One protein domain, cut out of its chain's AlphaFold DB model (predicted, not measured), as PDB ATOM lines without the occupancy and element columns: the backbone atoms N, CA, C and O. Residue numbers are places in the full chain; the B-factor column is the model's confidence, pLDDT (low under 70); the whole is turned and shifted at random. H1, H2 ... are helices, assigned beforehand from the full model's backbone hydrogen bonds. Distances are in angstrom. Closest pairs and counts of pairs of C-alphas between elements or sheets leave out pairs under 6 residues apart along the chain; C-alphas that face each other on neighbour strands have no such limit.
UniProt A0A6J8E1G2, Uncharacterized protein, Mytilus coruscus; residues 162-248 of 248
ATOM      1  N   ALA A 162       2.200 -17.525  -2.518       89.94
ATOM      2  CA  ALA A 162       2.362 -17.814  -3.936       89.94
ATOM      3  C   ALA A 162       1.662 -16.740  -4.785       89.94
ATOM      4  O   ALA A 162       0.475 -16.475  -4.610       89.94
ATOM      5  N   GLN A 163       2.400 -16.122  -5.711       83.69
ATOM      6  CA  GLN A 163       1.863 -15.040  -6.546       83.69
ATOM      7  C   GLN A 163       0.924 -15.542  -7.649       83.69
ATOM      8  O   GLN A 163      -0.029 -14.847  -7.990       83.69
ATOM      9  N   ASP A 164       1.201 -16.717  -8.218       83.62
ATOM     10  CA  ASP A 164       0.518 -17.229  -9.411       83.62
ATOM     11  C   ASP A 164      -0.086 -18.632  -9.243       83.62
ATOM     12  O   ASP A 164      -0.763 -19.105 -10.154       83.62
ATOM     13  N   HIS A 165       0.156 -19.292  -8.103       86.88
ATOM     14  CA  HIS A 165      -0.250 -20.681  -7.837       86.88
ATOM     15  C   HIS A 165       0.076 -21.628  -9.004       86.88
ATOM     16  O   HIS A 165      -0.701 -22.523  -9.324       86.88
ATOM     17  N   SER A 166       1.234 -21.432  -9.644       86.38
ATOM     18  CA  SER A 166       1.661 -22.170 -10.844       86.38
ATOM     19  C   SER A 166       2.012 -23.648 -10.613       86.38
ATOM     20  O   SER A 166       2.303 -24.367 -11.569       86.38
ATOM     21  N   PHE A 167       1.982 -24.118  -9.365       88.94
ATOM     22  CA  PHE A 167       2.254 -25.505  -8.993       88.94
ATOM     23  C   PHE A 167       0.971 -26.329  -8.825       88.94
ATOM     24  O   PHE A 167      -0.095 -25.834  -8.460       88.94
ATOM     25  N   GLU A 168       1.093 -27.630  -9.058       90.38
ATOM     26  CA  GLU A 168       0.003 -28.595  -9.030       90.38
ATOM     27  C   GLU A 168      -0.380 -28.951  -7.587       90.38
ATOM     28  O   GLU A 168       0.293 -29.734  -6.911       90.38
ATOM     29  N   MET A 169      -1.495 -28.393  -7.110       92.25
ATOM     30  CA  MET A 169      -1.987 -28.678  -5.763       92.25
ATOM     31  C   MET A 169      -2.665 -30.052  -5.661       92.25
ATOM     32  O   MET A 169      -2.423 -30.771  -4.698       92.25
ATOM     33  N   GLY A 170      -3.465 -30.457  -6.649       90.62
ATOM     34  CA  GLY A 170      -4.208 -31.725  -6.636       90.62
ATOM     35  C   GLY A 170      -3.340 -32.954  -6.346       90.62
ATOM     36  O   GLY A 170      -3.582 -33.638  -5.347       90.62
ATOM     37  N   PRO A 171      -2.251 -33.186  -7.105       90.38
ATOM     38  CA  PRO A 171      -1.304 -34.261  -6.818       90.38
ATOM     39  C   PRO A 171      -0.689 -34.182  -5.415       90.38
ATOM     40  O   PRO A 171      -0.425 -35.213  -4.801       90.38
ATOM     41  N   ALA A 172      -0.452 -32.982  -4.881       92.19
ATOM     42  CA  ALA A 172       0.078 -32.818  -3.531       92.19
ATOM     43  C   ALA A 172      -0.963 -33.185  -2.462       92.19
ATOM     44  O   ALA A 172      -0.645 -33.917  -1.526       92.19
ATOM     45  N   ILE A 173      -2.211 -32.735  -2.602       92.69
ATOM     46  CA  ILE A 173      -3.296 -33.078  -1.670       92.69
ATOM     47  C   ILE A 173      -3.601 -34.573  -1.709       92.69
ATOM     48  O   ILE A 173      -3.820 -35.171  -0.659       92.69
ATOM     49  N   ASN A 174      -3.505 -35.203  -2.878       88.56
ATOM     50  CA  ASN A 174      -3.621 -36.647  -3.001       88.56
ATOM     51  C   ASN A 174      -2.557 -37.380  -2.161       88.56
ATOM     52  O   ASN A 174      -2.874 -38.273  -1.374       88.56
ATOM     53  N   VAL A 175      -1.306 -36.913  -2.204       88.19
ATOM     54  CA  VAL A 175      -0.241 -37.443  -1.340       88.19
ATOM     55  C   VAL A 175      -0.552 -37.263   0.151       88.19
ATOM     56  O   VAL A 175      -0.163 -38.130   0.926       88.19
ATOM     57  N   ALA A 176      -1.237 -36.194   0.572       89.94
ATOM     58  CA  ALA A 176      -1.699 -36.041   1.960       89.94
ATOM     59  C   ALA A 176      -2.895 -36.945   2.314       89.94
ATOM     60  O   ALA A 176      -3.121 -37.238   3.488       89.94
ATOM     61  N   CYS A 177      -3.659 -37.364   1.309       86.94
ATOM     62  CA  CYS A 177      -4.837 -38.213   1.419       86.94
ATOM     63  C   CYS A 177      -4.482 -39.696   1.601       86.94
ATOM     64  O   CYS A 177      -4.878 -40.323   2.587       86.94
ATOM     65  N   VAL A 178      -3.625 -40.216   0.710       84.69
ATOM     66  CA  VAL A 178      -2.662 -41.288   1.032       84.69
ATOM     67  C   VAL A 178      -1.892 -40.830   2.280       84.69
ATOM     68  O   VAL A 178      -1.896 -39.666   2.562       84.69
ATOM     69  N   HIS A 179      -1.220 -41.593   3.122       80.94
ATOM     70  CA  HIS A 179      -0.645 -41.078   4.402       80.94
ATOM     71  C   HIS A 179      -1.646 -40.545   5.461       80.94
ATOM     72  O   HIS A 179      -1.296 -40.575   6.639       80.94
ATOM     73  N   GLY A 180      -2.878 -40.150   5.117       83.44
ATOM     74  CA  GLY A 180      -3.966 -39.905   6.072       83.44
ATOM     75  C   GLY A 180      -3.895 -38.585   6.850       83.44
ATOM     76  O   GLY A 180      -4.379 -38.513   7.982       83.44
ATOM     77  N   HIS A 181      -3.326 -37.527   6.270       88.44
ATOM     78  CA  HIS A 181      -3.235 -36.192   6.879       88.44
ATOM     79  C   HIS A 181      -4.548 -35.416   6.748       88.44
ATOM     80  O   HIS A 181      -4.637 -34.398   6.061       88.44
ATOM     81  N   LYS A 182      -5.581 -35.909   7.435       87.31
ATOM     82  CA  LYS A 182      -6.958 -35.404   7.374       87.31
ATOM     83  C   LYS A 182      -7.068 -33.883   7.531       87.31
ATOM     84  O   LYS A 182      -7.719 -33.250   6.712       87.31
ATOM     85  N   GLU A 183      -6.427 -33.299   8.543       90.81
ATOM     86  CA  GLU A 183      -6.505 -31.852   8.820       90.81
ATOM     87  C   GLU A 183      -5.987 -31.004   7.646       90.81
ATOM     88  O   GLU A 183      -6.541 -29.950   7.337       90.81
ATOM     89  N   LEU A 184      -4.933 -31.476   6.970       93.75
ATOM     90  CA  LEU A 184      -4.370 -30.816   5.795       93.75
ATOM     91  C   LEU A 184      -5.346 -30.888   4.619       93.75
ATOM     92  O   LEU A 184      -5.593 -29.875   3.966       93.75
ATOM     93  N   VAL A 185      -5.924 -32.069   4.381       91.94
ATOM     94  CA  VAL A 185      -6.911 -32.286   3.315       91.94
ATOM     95  C   VAL A 185      -8.158 -31.433   3.558       91.94
ATOM     96  O   VAL A 185      -8.575 -30.712   2.658       91.94
ATOM     97  N   GLU A 186      -8.718 -31.430   4.773       90.75
ATOM     98  CA  GLU A 186      -9.873 -30.592   5.132       90.75
ATOM     99  C   GLU A 186      -9.596 -29.107   4.884       90.75
ATOM    100  O   GLU A 186     -10.421 -28.406   4.288       90.75
ATOM    101  N   TRP A 187      -8.420 -28.628   5.299       94.88
ATOM    102  CA  TRP A 187      -8.020 -27.252   5.037       94.88
ATOM    103  C   TRP A 187      -7.943 -26.963   3.533       94.88
ATOM    104  O   TRP A 187      -8.504 -25.959   3.090       94.88
ATOM    105  N   ALA A 188      -7.293 -27.828   2.753       93.25
ATOM    106  CA  ALA A 188      -7.110 -27.622   1.321       93.25
ATOM    107  C   ALA A 188      -8.451 -27.570   0.583       93.25
ATOM    108  O   ALA A 188      -8.719 -26.611  -0.132       93.25
ATOM    109  N   LEU A 189      -9.335 -28.537   0.831       89.62
ATOM    110  CA  LEU A 189     -10.665 -28.575   0.223       89.62
ATOM    111  C   LEU A 189     -11.514 -27.340   0.585       89.62
ATOM    112  O   LEU A 189     -12.296 -26.854  -0.226       89.62
ATOM    113  N   SER A 190     -11.340 -26.787   1.788       89.88
ATOM    114  CA  SER A 190     -12.114 -25.618   2.235       89.88
ATOM    115  C   SER A 190     -11.581 -24.276   1.719       89.88
ATOM    116  O   SER A 190     -12.309 -23.287   1.748       89.88
ATOM    117  N   ASN A 191     -10.309 -24.202   1.310       90.88
ATOM    118  CA  ASN A 191      -9.621 -22.928   1.044       90.88
ATOM    119  C   ASN A 191      -9.022 -22.816  -0.363       90.88
ATOM    120  O   ASN A 191      -8.597 -21.729  -0.761       90.88
ATOM    121  N   ILE A 192      -8.961 -23.915  -1.111       89.69
ATOM    122  CA  ILE A 192      -8.389 -23.969  -2.454       89.69
ATOM    123  C   ILE A 192      -9.517 -24.190  -3.458       89.69
ATOM    124  O   ILE A 192     -10.355 -25.070  -3.293       89.69
ATOM    125  N   ASP A 193      -9.531 -23.371  -4.510       86.94
ATOM    126  CA  ASP A 193     -10.492 -23.493  -5.607       86.94
ATOM    127  C   ASP A 193     -10.401 -24.896  -6.237       86.94
ATOM    128  O   ASP A 193      -9.308 -25.377  -6.557       86.94
ATOM    129  N   ALA A 194     -11.560 -25.532  -6.433       82.75
ATOM    130  CA  ALA A 194     -11.701 -26.889  -6.956       82.75
ATOM    131  C   ALA A 194     -10.915 -27.134  -8.254       82.75
ATOM    132  O   ALA A 194     -10.438 -28.247  -8.477       82.75
ATOM    133  N   LYS A 195     -10.711 -26.101  -9.085       84.81
ATOM    134  CA  LYS A 195      -9.925 -26.214 -10.326       84.81
ATOM    135  C   LYS A 195      -8.462 -26.619 -10.110       84.81
ATOM    136  O   LYS A 195      -7.840 -27.115 -11.042       84.81
ATOM    137  N   TYR A 196      -7.911 -26.405  -8.913       86.56
ATOM    138  CA  TYR A 196      -6.529 -26.765  -8.580       86.56
ATOM    139  C   TYR A 196      -6.399 -28.140  -7.922       86.56
ATOM    140  O   TYR A 196      -5.277 -28.607  -7.734       86.56
ATOM    141  N   LEU A 197      -7.510 -28.772  -7.533       83.12
ATOM    142  CA  LEU A 197      -7.501 -29.921  -6.626       83.12
ATOM    143  C   LEU A 197      -7.537 -31.283  -7.321       83.12
ATOM    144  O   LEU A 197      -7.344 -32.273  -6.634       83.12
ATOM    145  N   ASP A 198      -7.730 -31.349  -8.642       81.19
ATOM    146  CA  ASP A 198      -7.854 -32.616  -9.386       81.19
ATOM    147  C   ASP A 198      -8.731 -33.651  -8.646       81.19
ATOM    148  O   ASP A 198      -8.290 -34.681  -8.129       81.19
ATOM    149  N   THR A 199     -10.009 -33.303  -8.517       73.75
ATOM    150  CA  THR A 199     -10.942 -33.972  -7.606       73.75
ATOM    151  C   THR A 199     -11.270 -35.406  -8.018       73.75
ATOM    152  O   THR A 199     -11.702 -36.197  -7.185       73.75
ATOM    153  N   GLU A 200     -11.075 -35.750  -9.293       75.88
ATOM    154  CA  GLU A 200     -11.228 -37.119  -9.791       75.88
ATOM    155  C   GLU A 200     -10.112 -38.022  -9.257       75.88
ATOM    156  O   GLU A 200     -10.397 -39.056  -8.649       75.88
ATOM    157  N   THR A 201      -8.852 -37.604  -9.401       78.94
ATOM    158  CA  THR A 201      -7.703 -38.361  -8.889       78.94
ATOM    159  C   THR A 201      -7.740 -38.472  -7.366       78.94
ATOM    160  O   THR A 201      -7.500 -39.556  -6.833       78.94
ATOM    161  N   LEU A 202      -8.121 -37.396  -6.658       78.75
ATOM    162  CA  LEU A 202      -8.294 -37.432  -5.201       78.75
ATOM    163  C   LEU A 202      -9.223 -38.577  -4.771       78.75
ATOM    164  O   LEU A 202      -8.863 -39.368  -3.905       78.75
ATOM    165  N   MET A 203     -10.389 -38.730  -5.396       76.56
ATOM    166  CA  MET A 203     -11.342 -39.778  -5.007       76.56
ATOM    167  C   MET A 203     -10.836 -41.196  -5.229       76.56
ATOM    168  O   MET A 203     -11.187 -42.090  -4.463       76.56
ATOM    169  N   ASN A 204     -10.035 -41.407  -6.269       75.94
ATOM    170  CA  ASN A 204      -9.565 -42.739  -6.632       75.94
ATOM    171  C   ASN A 204      -8.384 -43.209  -5.771       75.94
ATOM    172  O   ASN A 204      -8.187 -44.413  -5.614       75.94
ATOM    173  N   GLU A 205      -7.594 -42.277  -5.233       79.88
ATOM    174  CA  GLU A 205      -6.350 -42.593  -4.521       79.88
ATOM    175  C   GLU A 205      -6.421 -42.366  -3.000       79.88
ATOM    176  O   GLU A 205      -5.654 -42.983  -2.250       79.88
ATOM    177  N   CYS A 206      -7.354 -41.544  -2.505       78.38
ATOM    178  CA  CYS A 206      -7.592 -41.421  -1.068       78.38
ATOM    179  C   CYS A 206      -8.114 -42.745  -0.478       78.38
ATOM    180  O   CYS A 206      -8.872 -43.484  -1.102       78.38
ATOM    181  N   TYR A 207      -7.792 -43.014   0.787       74.06
ATOM    182  CA  TYR A 207      -8.362 -44.139   1.533       74.06
ATOM    183  C   TYR A 207      -8.734 -43.741   2.964       74.06
ATOM    184  O   TYR A 207      -8.241 -42.757   3.521       74.06
ATOM    185  N   GLY A 208      -9.634 -44.516   3.570       76.88
ATOM    186  CA  GLY A 208     -10.087 -44.330   4.947       76.88
ATOM    187  C   GLY A 208     -10.636 -42.942   5.256       76.88
ATOM    188  O   GLY A 208     -11.499 -42.437   4.542       76.88
ATOM    189  N   ASP A 209     -10.145 -42.329   6.337       73.12
ATOM    190  CA  ASP A 209     -10.633 -41.026   6.807       73.12
ATOM    191  C   ASP A 209     -10.416 -39.911   5.767       73.12
ATOM    192  O   ASP A 209     -11.246 -39.012   5.660       73.12
ATOM    193  N   GLY A 210      -9.349 -39.997   4.960       81.12
ATOM    194  CA  GLY A 210      -9.092 -39.068   3.855       81.12
ATOM    195  C   GLY A 210     -10.118 -39.205   2.728       81.12
ATOM    196  O   GLY A 210     -10.651 -38.200   2.264       81.12
ATOM    197  N   LEU A 211     -10.468 -40.444   2.355       80.94
ATOM    198  CA  LEU A 211     -11.507 -40.713   1.351       80.94
ATOM    199  C   LEU A 211     -12.869 -40.184   1.810       80.94
ATOM    200  O   LEU A 211     -13.568 -39.537   1.037       80.94
ATOM    201  N   LEU A 212     -13.220 -40.394   3.084       82.06
ATOM    202  CA  LEU A 212     -14.462 -39.865   3.646       82.06
ATOM    203  C   LEU A 212     -14.500 -38.331   3.604       82.06
ATOM    204  O   LEU A 212     -15.539 -37.754   3.284       82.06
ATOM    205  N   THR A 213     -13.388 -37.673   3.940       84.94
ATOM    206  CA  THR A 213     -13.266 -36.213   3.874       84.94
ATOM    207  C   THR A 213     -13.481 -35.700   2.450       84.94
ATOM    208  O   THR A 213     -14.306 -34.807   2.255       84.94
ATOM    209  N   VAL A 214     -12.801 -36.279   1.453       83.44
ATOM    210  CA  VAL A 214     -12.961 -35.862   0.049       83.44
ATOM    211  C   VAL A 214     -14.382 -36.136  -0.446       83.44
ATOM    212  O   VAL A 214     -15.012 -35.235  -0.995       83.44
ATOM    213  N   ALA A 215     -14.935 -37.325  -0.184       80.75
ATOM    214  CA  ALA A 215     -16.282 -37.695  -0.623       80.75
ATOM    215  C   ALA A 215     -17.365 -36.753  -0.071       80.75
ATOM    216  O   ALA A 215     -18.259 -36.337  -0.811       80.75
ATOM    217  N   LYS A 216     -17.274 -36.374   1.214       81.31
ATOM    218  CA  LYS A 216     -18.182 -35.390   1.828       81.31
ATOM    219  C   LYS A 216     -18.064 -34.023   1.172       81.31
ATOM    220  O   LYS A 216     -19.076 -33.436   0.802       81.31
ATOM    221  N   TRP A 217     -16.841 -33.535   0.992       85.19
ATOM    222  CA  TRP A 217     -16.630 -32.231   0.380       85.19
ATOM    223  C   TRP A 217     -17.153 -32.179  -1.061       85.19
ATOM    224  O   TRP A 217     -17.820 -31.212  -1.423       85.19
ATOM    225  N   MET A 218     -16.930 -33.227  -1.864       78.56
ATOM    226  CA  MET A 218     -17.450 -33.292  -3.235       78.56
ATOM    227  C   MET A 218     -18.975 -33.338  -3.267       78.56
ATOM    228  O   MET A 218     -19.578 -32.672  -4.103       78.56
ATOM    229  N   TRP A 219     -19.601 -34.061  -2.334       77.81
ATOM    230  CA  TRP A 219     -21.057 -34.088  -2.197       77.81
ATOM    231  C   TRP A 219     -21.650 -32.704  -1.903       77.81
ATOM    232  O   TRP A 219     -22.730 -32.379  -2.389       77.81
ATOM    233  N   GLU A 220     -20.952 -31.898  -1.106       80.44
ATOM    234  CA  GLU A 220     -21.401 -30.566  -0.696       80.44
ATOM    235  C   GLU A 220     -21.073 -29.467  -1.721       80.44
ATOM    236  O   GLU A 220     -21.802 -28.478  -1.792       80.44
ATOM    237  N   ASN A 221     -19.998 -29.618  -2.507       77.19
ATOM    238  CA  ASN A 221     -19.405 -28.513  -3.276       77.19
ATOM    239  C   ASN A 221     -19.285 -28.753  -4.792       77.19
ATOM    240  O   ASN A 221     -18.982 -27.808  -5.521       77.19
ATOM    241  N   ILE A 222     -19.516 -29.970  -5.298       73.06
ATOM    242  CA  ILE A 222     -19.433 -30.283  -6.736       73.06
ATOM    243  C   ILE A 222     -20.799 -30.745  -7.249       73.06
ATOM    244  O   ILE A 222     -21.481 -31.544  -6.613       73.06
ATOM    245  N   GLU A 223     -21.204 -30.259  -8.432       61.34
ATOM    246  CA  GLU A 223     -22.441 -30.697  -9.085       61.34
ATOM    247  C   GLU A 223     -22.492 -32.231  -9.206       61.34
ATOM    248  O   GLU A 223     -21.621 -32.860  -9.811       61.34
ATOM    249  N   HIS A 224     -23.566 -32.824  -8.676       61.06
ATOM    250  CA  HIS A 224     -23.767 -34.269  -8.520       61.06
ATOM    251  C   HIS A 224     -23.707 -35.112  -9.810       61.06
ATOM    252  O   HIS A 224     -23.814 -36.333  -9.751       61.06
ATOM    253  N   SER A 225     -23.584 -34.488 -10.984       52.78
ATOM    254  CA  SER A 225     -23.774 -35.118 -12.293       52.78
ATOM    255  C   SER A 225     -22.517 -35.756 -12.900       52.78
ATOM    256  O   SER A 225     -22.629 -36.369 -13.961       52.78
ATOM    257  N   LYS A 226     -21.335 -35.631 -12.272       52.97
ATOM    258  CA  LYS A 226     -20.054 -36.013 -12.905       52.97
ATOM    259  C   LYS A 226     -19.254 -37.140 -12.249       52.97
ATOM    260  O   LYS A 226     -18.354 -37.646 -12.907       52.97
ATOM    261  N   LEU A 227     -19.558 -37.565 -11.023       56.66
ATOM    262  CA  LEU A 227     -18.777 -38.602 -10.334       56.66
ATOM    263  C   LEU A 227     -19.673 -39.643  -9.660       56.66
ATOM    264  O   LEU A 227     -20.679 -39.288  -9.044       56.66
ATOM    265  N   ASP A 228     -19.282 -40.920  -9.725       64.25
ATOM    266  CA  ASP A 228     -19.890 -41.997  -8.934       64.25
ATOM    267  C   ASP A 228     -19.483 -41.873  -7.453       64.25
ATOM    268  O   ASP A 228     -18.696 -42.644  -6.905       64.25
ATOM    269  N   MET A 229     -20.032 -40.854  -6.790       63.12
ATOM    270  CA  MET A 229     -19.790 -40.568  -5.374       63.12
ATOM    271  C   MET A 229     -20.370 -41.643  -4.450       63.12
ATOM    272  O   MET A 229     -19.988 -41.725  -3.286       63.12
ATOM    273  N   ARG A 230     -21.295 -42.477  -4.942       65.12
ATOM    274  CA  ARG A 230     -21.977 -43.488  -4.129       65.12
ATOM    275  C   ARG A 230     -21.052 -44.654  -3.800       65.12
ATOM    276  O   ARG A 230     -21.049 -45.106  -2.656       65.12
ATOM    277  N   THR A 231     -20.268 -45.109  -4.775       67.38
ATOM    278  CA  THR A 231     -19.274 -46.172  -4.581       67.38
ATOM    279  C   THR A 231     -18.184 -45.718  -3.611       67.38
ATOM    280  O   THR A 231     -17.960 -46.372  -2.597       67.38
ATOM    281  N   ALA A 232     -17.627 -44.523  -3.811       65.19
ATOM    282  CA  ALA A 232     -16.603 -43.981  -2.920       65.19
ATOM    283  C   ALA A 232     -17.098 -43.735  -1.480       65.19
ATOM    284  O   ALA A 232     -16.372 -43.993  -0.523       65.19
ATOM    285  N   MET A 233     -18.345 -43.279  -1.300       67.44
ATOM    286  CA  MET A 233     -18.930 -43.103   0.036       67.44
ATOM    287  C   MET A 233     -19.137 -44.451   0.749       67.44
ATOM    288  O   MET A 233     -18.937 -44.544   1.959       67.44
ATOM    289  N   ASN A 234     -19.506 -45.508   0.012       71.56
ATOM    290  CA  ASN A 234     -19.605 -46.860   0.563       71.56
ATOM    291  C   ASN A 234     -18.226 -47.398   0.972       71.56
ATOM    292  O   ASN A 234     -18.083 -47.893   2.091       71.56
ATOM    293  N   ASP A 235     -17.215 -47.249   0.116       70.75
ATOM    294  CA  ASP A 235     -15.846 -47.703   0.389       70.75
ATOM    295  C   ASP A 235     -15.239 -46.971   1.598       70.75
ATOM    296  O   ASP A 235     -14.605 -47.588   2.461       70.75
ATOM    297  N   ALA A 236     -15.512 -45.668   1.726       68.94
ATOM    298  CA  ALA A 236     -15.124 -44.874   2.887       68.94
ATOM    299  C   ALA A 236     -15.758 -45.396   4.189       68.94
ATOM    300  O   ALA A 236     -15.064 -45.555   5.196       68.94
ATOM    301  N   CYS A 237     -17.062 -45.696   4.177       68.56
ATOM    302  CA  CYS A 237     -17.784 -46.212   5.344       68.56
ATOM    303  C   CYS A 237     -17.282 -47.598   5.779       68.56
ATOM    304  O   CYS A 237     -17.016 -47.802   6.964       68.56
ATOM    305  N   VAL A 238     -17.078 -48.523   4.831       70.44
ATOM    306  CA  VAL A 238     -16.563 -49.877   5.117       70.44
ATOM    307  C   VAL A 238     -15.178 -49.813   5.771       70.44
ATOM    308  O   VAL A 238     -14.889 -50.548   6.719       70.44
ATOM    309  N   PHE A 239     -14.318 -48.900   5.313       64.75
ATOM    310  CA  PHE A 239     -12.988 -48.741   5.888       64.75
ATOM    311  C   PHE A 239     -13.024 -48.185   7.322       64.75
ATOM    312  O   PHE A 239     -12.306 -48.691   8.189       64.75
ATOM    313  N   VAL A 240     -13.869 -47.184   7.606       60.47
ATOM    314  CA  VAL A 240     -14.020 -46.609   8.959       60.47
ATOM    315  C   VAL A 240     -14.504 -47.661   9.961       60.47
ATOM    316  O   VAL A 240     -13.967 -47.750  11.068       60.47
ATOM    317  N   GLU A 241     -15.456 -48.509   9.565       58.62
ATOM    318  CA  GLU A 241     -15.935 -49.614  10.401       58.62
ATOM    319  C   GLU A 241     -14.816 -50.626  10.691       58.62
ATOM    320  O   GLU A 241     -14.627 -51.030  11.838       58.62
ATOM    321  N   SER A 242     -13.984 -50.964   9.701       57.94
ATOM    322  CA  SER A 242     -12.873 -51.913   9.887       57.94
ATOM    323  C   SER A 242     -11.802 -51.453  10.897       57.94
ATOM    324  O   SER A 242     -11.186 -52.289  11.563       57.94
ATOM    325  N   LYS A 243     -11.609 -50.135  11.074       51.28
ATOM    326  CA  LYS A 243     -10.716 -49.555  12.099       51.28
ATOM    327  C   LYS A 243     -11.315 -49.595  13.506       51.28
ATOM    328  O   LYS A 243     -10.568 -49.779  14.462       51.28
ATOM    329  N   GLN A 244     -12.636 -49.447  13.652       50.03
ATOM    330  CA  GLN A 244     -13.290 -49.544  14.964       50.03
ATOM    331  C   GLN A 244     -13.183 -50.953  15.567       50.03
ATOM    332  O   GLN A 244     -13.150 -51.086  16.788       50.03
ATOM    333  N   TYR A 245     -13.071 -51.990  14.731       46.12
ATOM    334  CA  TYR A 245     -12.907 -53.375  15.182       46.12
ATOM    335  C   TYR A 245     -11.444 -53.821  15.367       46.12
ATOM    336  O   TYR A 245     -11.201 -54.754  16.129       46.12
ATOM    337  N   ASN A 246     -10.468 -53.153  14.739       38.44
ATOM    338  CA  ASN A 246      -9.046 -53.537  14.759       38.44
ATOM    339  C   ASN A 246      -8.145 -52.496  15.448       38.44
ATOM    340  O   ASN A 246      -7.106 -52.127  14.904       38.44
ATOM    341  N   GLY A 247      -8.540 -51.997  16.623       38.97
ATOM    342  CA  GLY A 247      -7.755 -51.011  17.374       38.97
ATOM    343  C   GLY A 247      -6.299 -51.446  17.607       38.97
ATOM    344  O   GLY A 247      -6.045 -52.332  18.422       38.97
ATOM    345  N   PHE A 248      -5.369 -50.784  16.915       32.88
ATOM    346  CA  PHE A 248      -3.927 -50.757  17.173       32.88
ATOM    347  C   PHE A 248      -3.460 -49.304  17.230       32.88
ATOM    348  O   PHE A 248      -3.906 -48.510  16.368       32.88
TER     349      PHE A 248
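AT A GLANCE: This is residues 162 to 248 of the 248 residues of an uncharacterized protein of Mytilus coruscus (UniProt A0A6J8E1G2). Five helices make a flat body: H4 runs through the middle, H1, H2 and H3 pack on it, and H5, the longest, folds back along H4 away from H1 and H2. The 87 printed residues hold H1 to H5 in order and no named strand: all helix, compact, radius of gyration of the C-alphas 13.2 A, spans 46 by 32 by 17 A.

HOW THE PARTS SIT: H1, residues 169 to 180, touches H2, residues 182 to 191, with residues 173 to 177 alone, a hairpin at a shallow tilt of 26 degrees; the closest C-alphas, of Ile 173 and Val 185, are 6.2 A apart. H3, residues 199 to 205, touches H1, closest at the C-alphas of Leu 202 and Asn 174, 5.2 A. The hub is H4, residues 208 to 221, which touches H2, closest at the C-alphas of Gly 210 and Lys 182, 5.5 A. H5, residues 229 to 245, touches H4, closest at the C-alphas of Ala 236 and Leu 212, 5.1 A. O i to N i+4 pairs are within hydrogen-bond range throughout H2, H3, H4 and H5, and in 7 of 8 cases in H1.

IN THESE COORDINATES: H1 begins at C-alpha 169 (-1.987, -28.678, -5.763). H4 spans 20.1 A and H5 25.2 A, ending at C-alpha 245 (-12.907, -53.375, 15.182).

THE WHOLE: The printed part has no cut and no long link. Residues 223 to 233, 236 to 237 and 239 to 248 are under pLDDT 70.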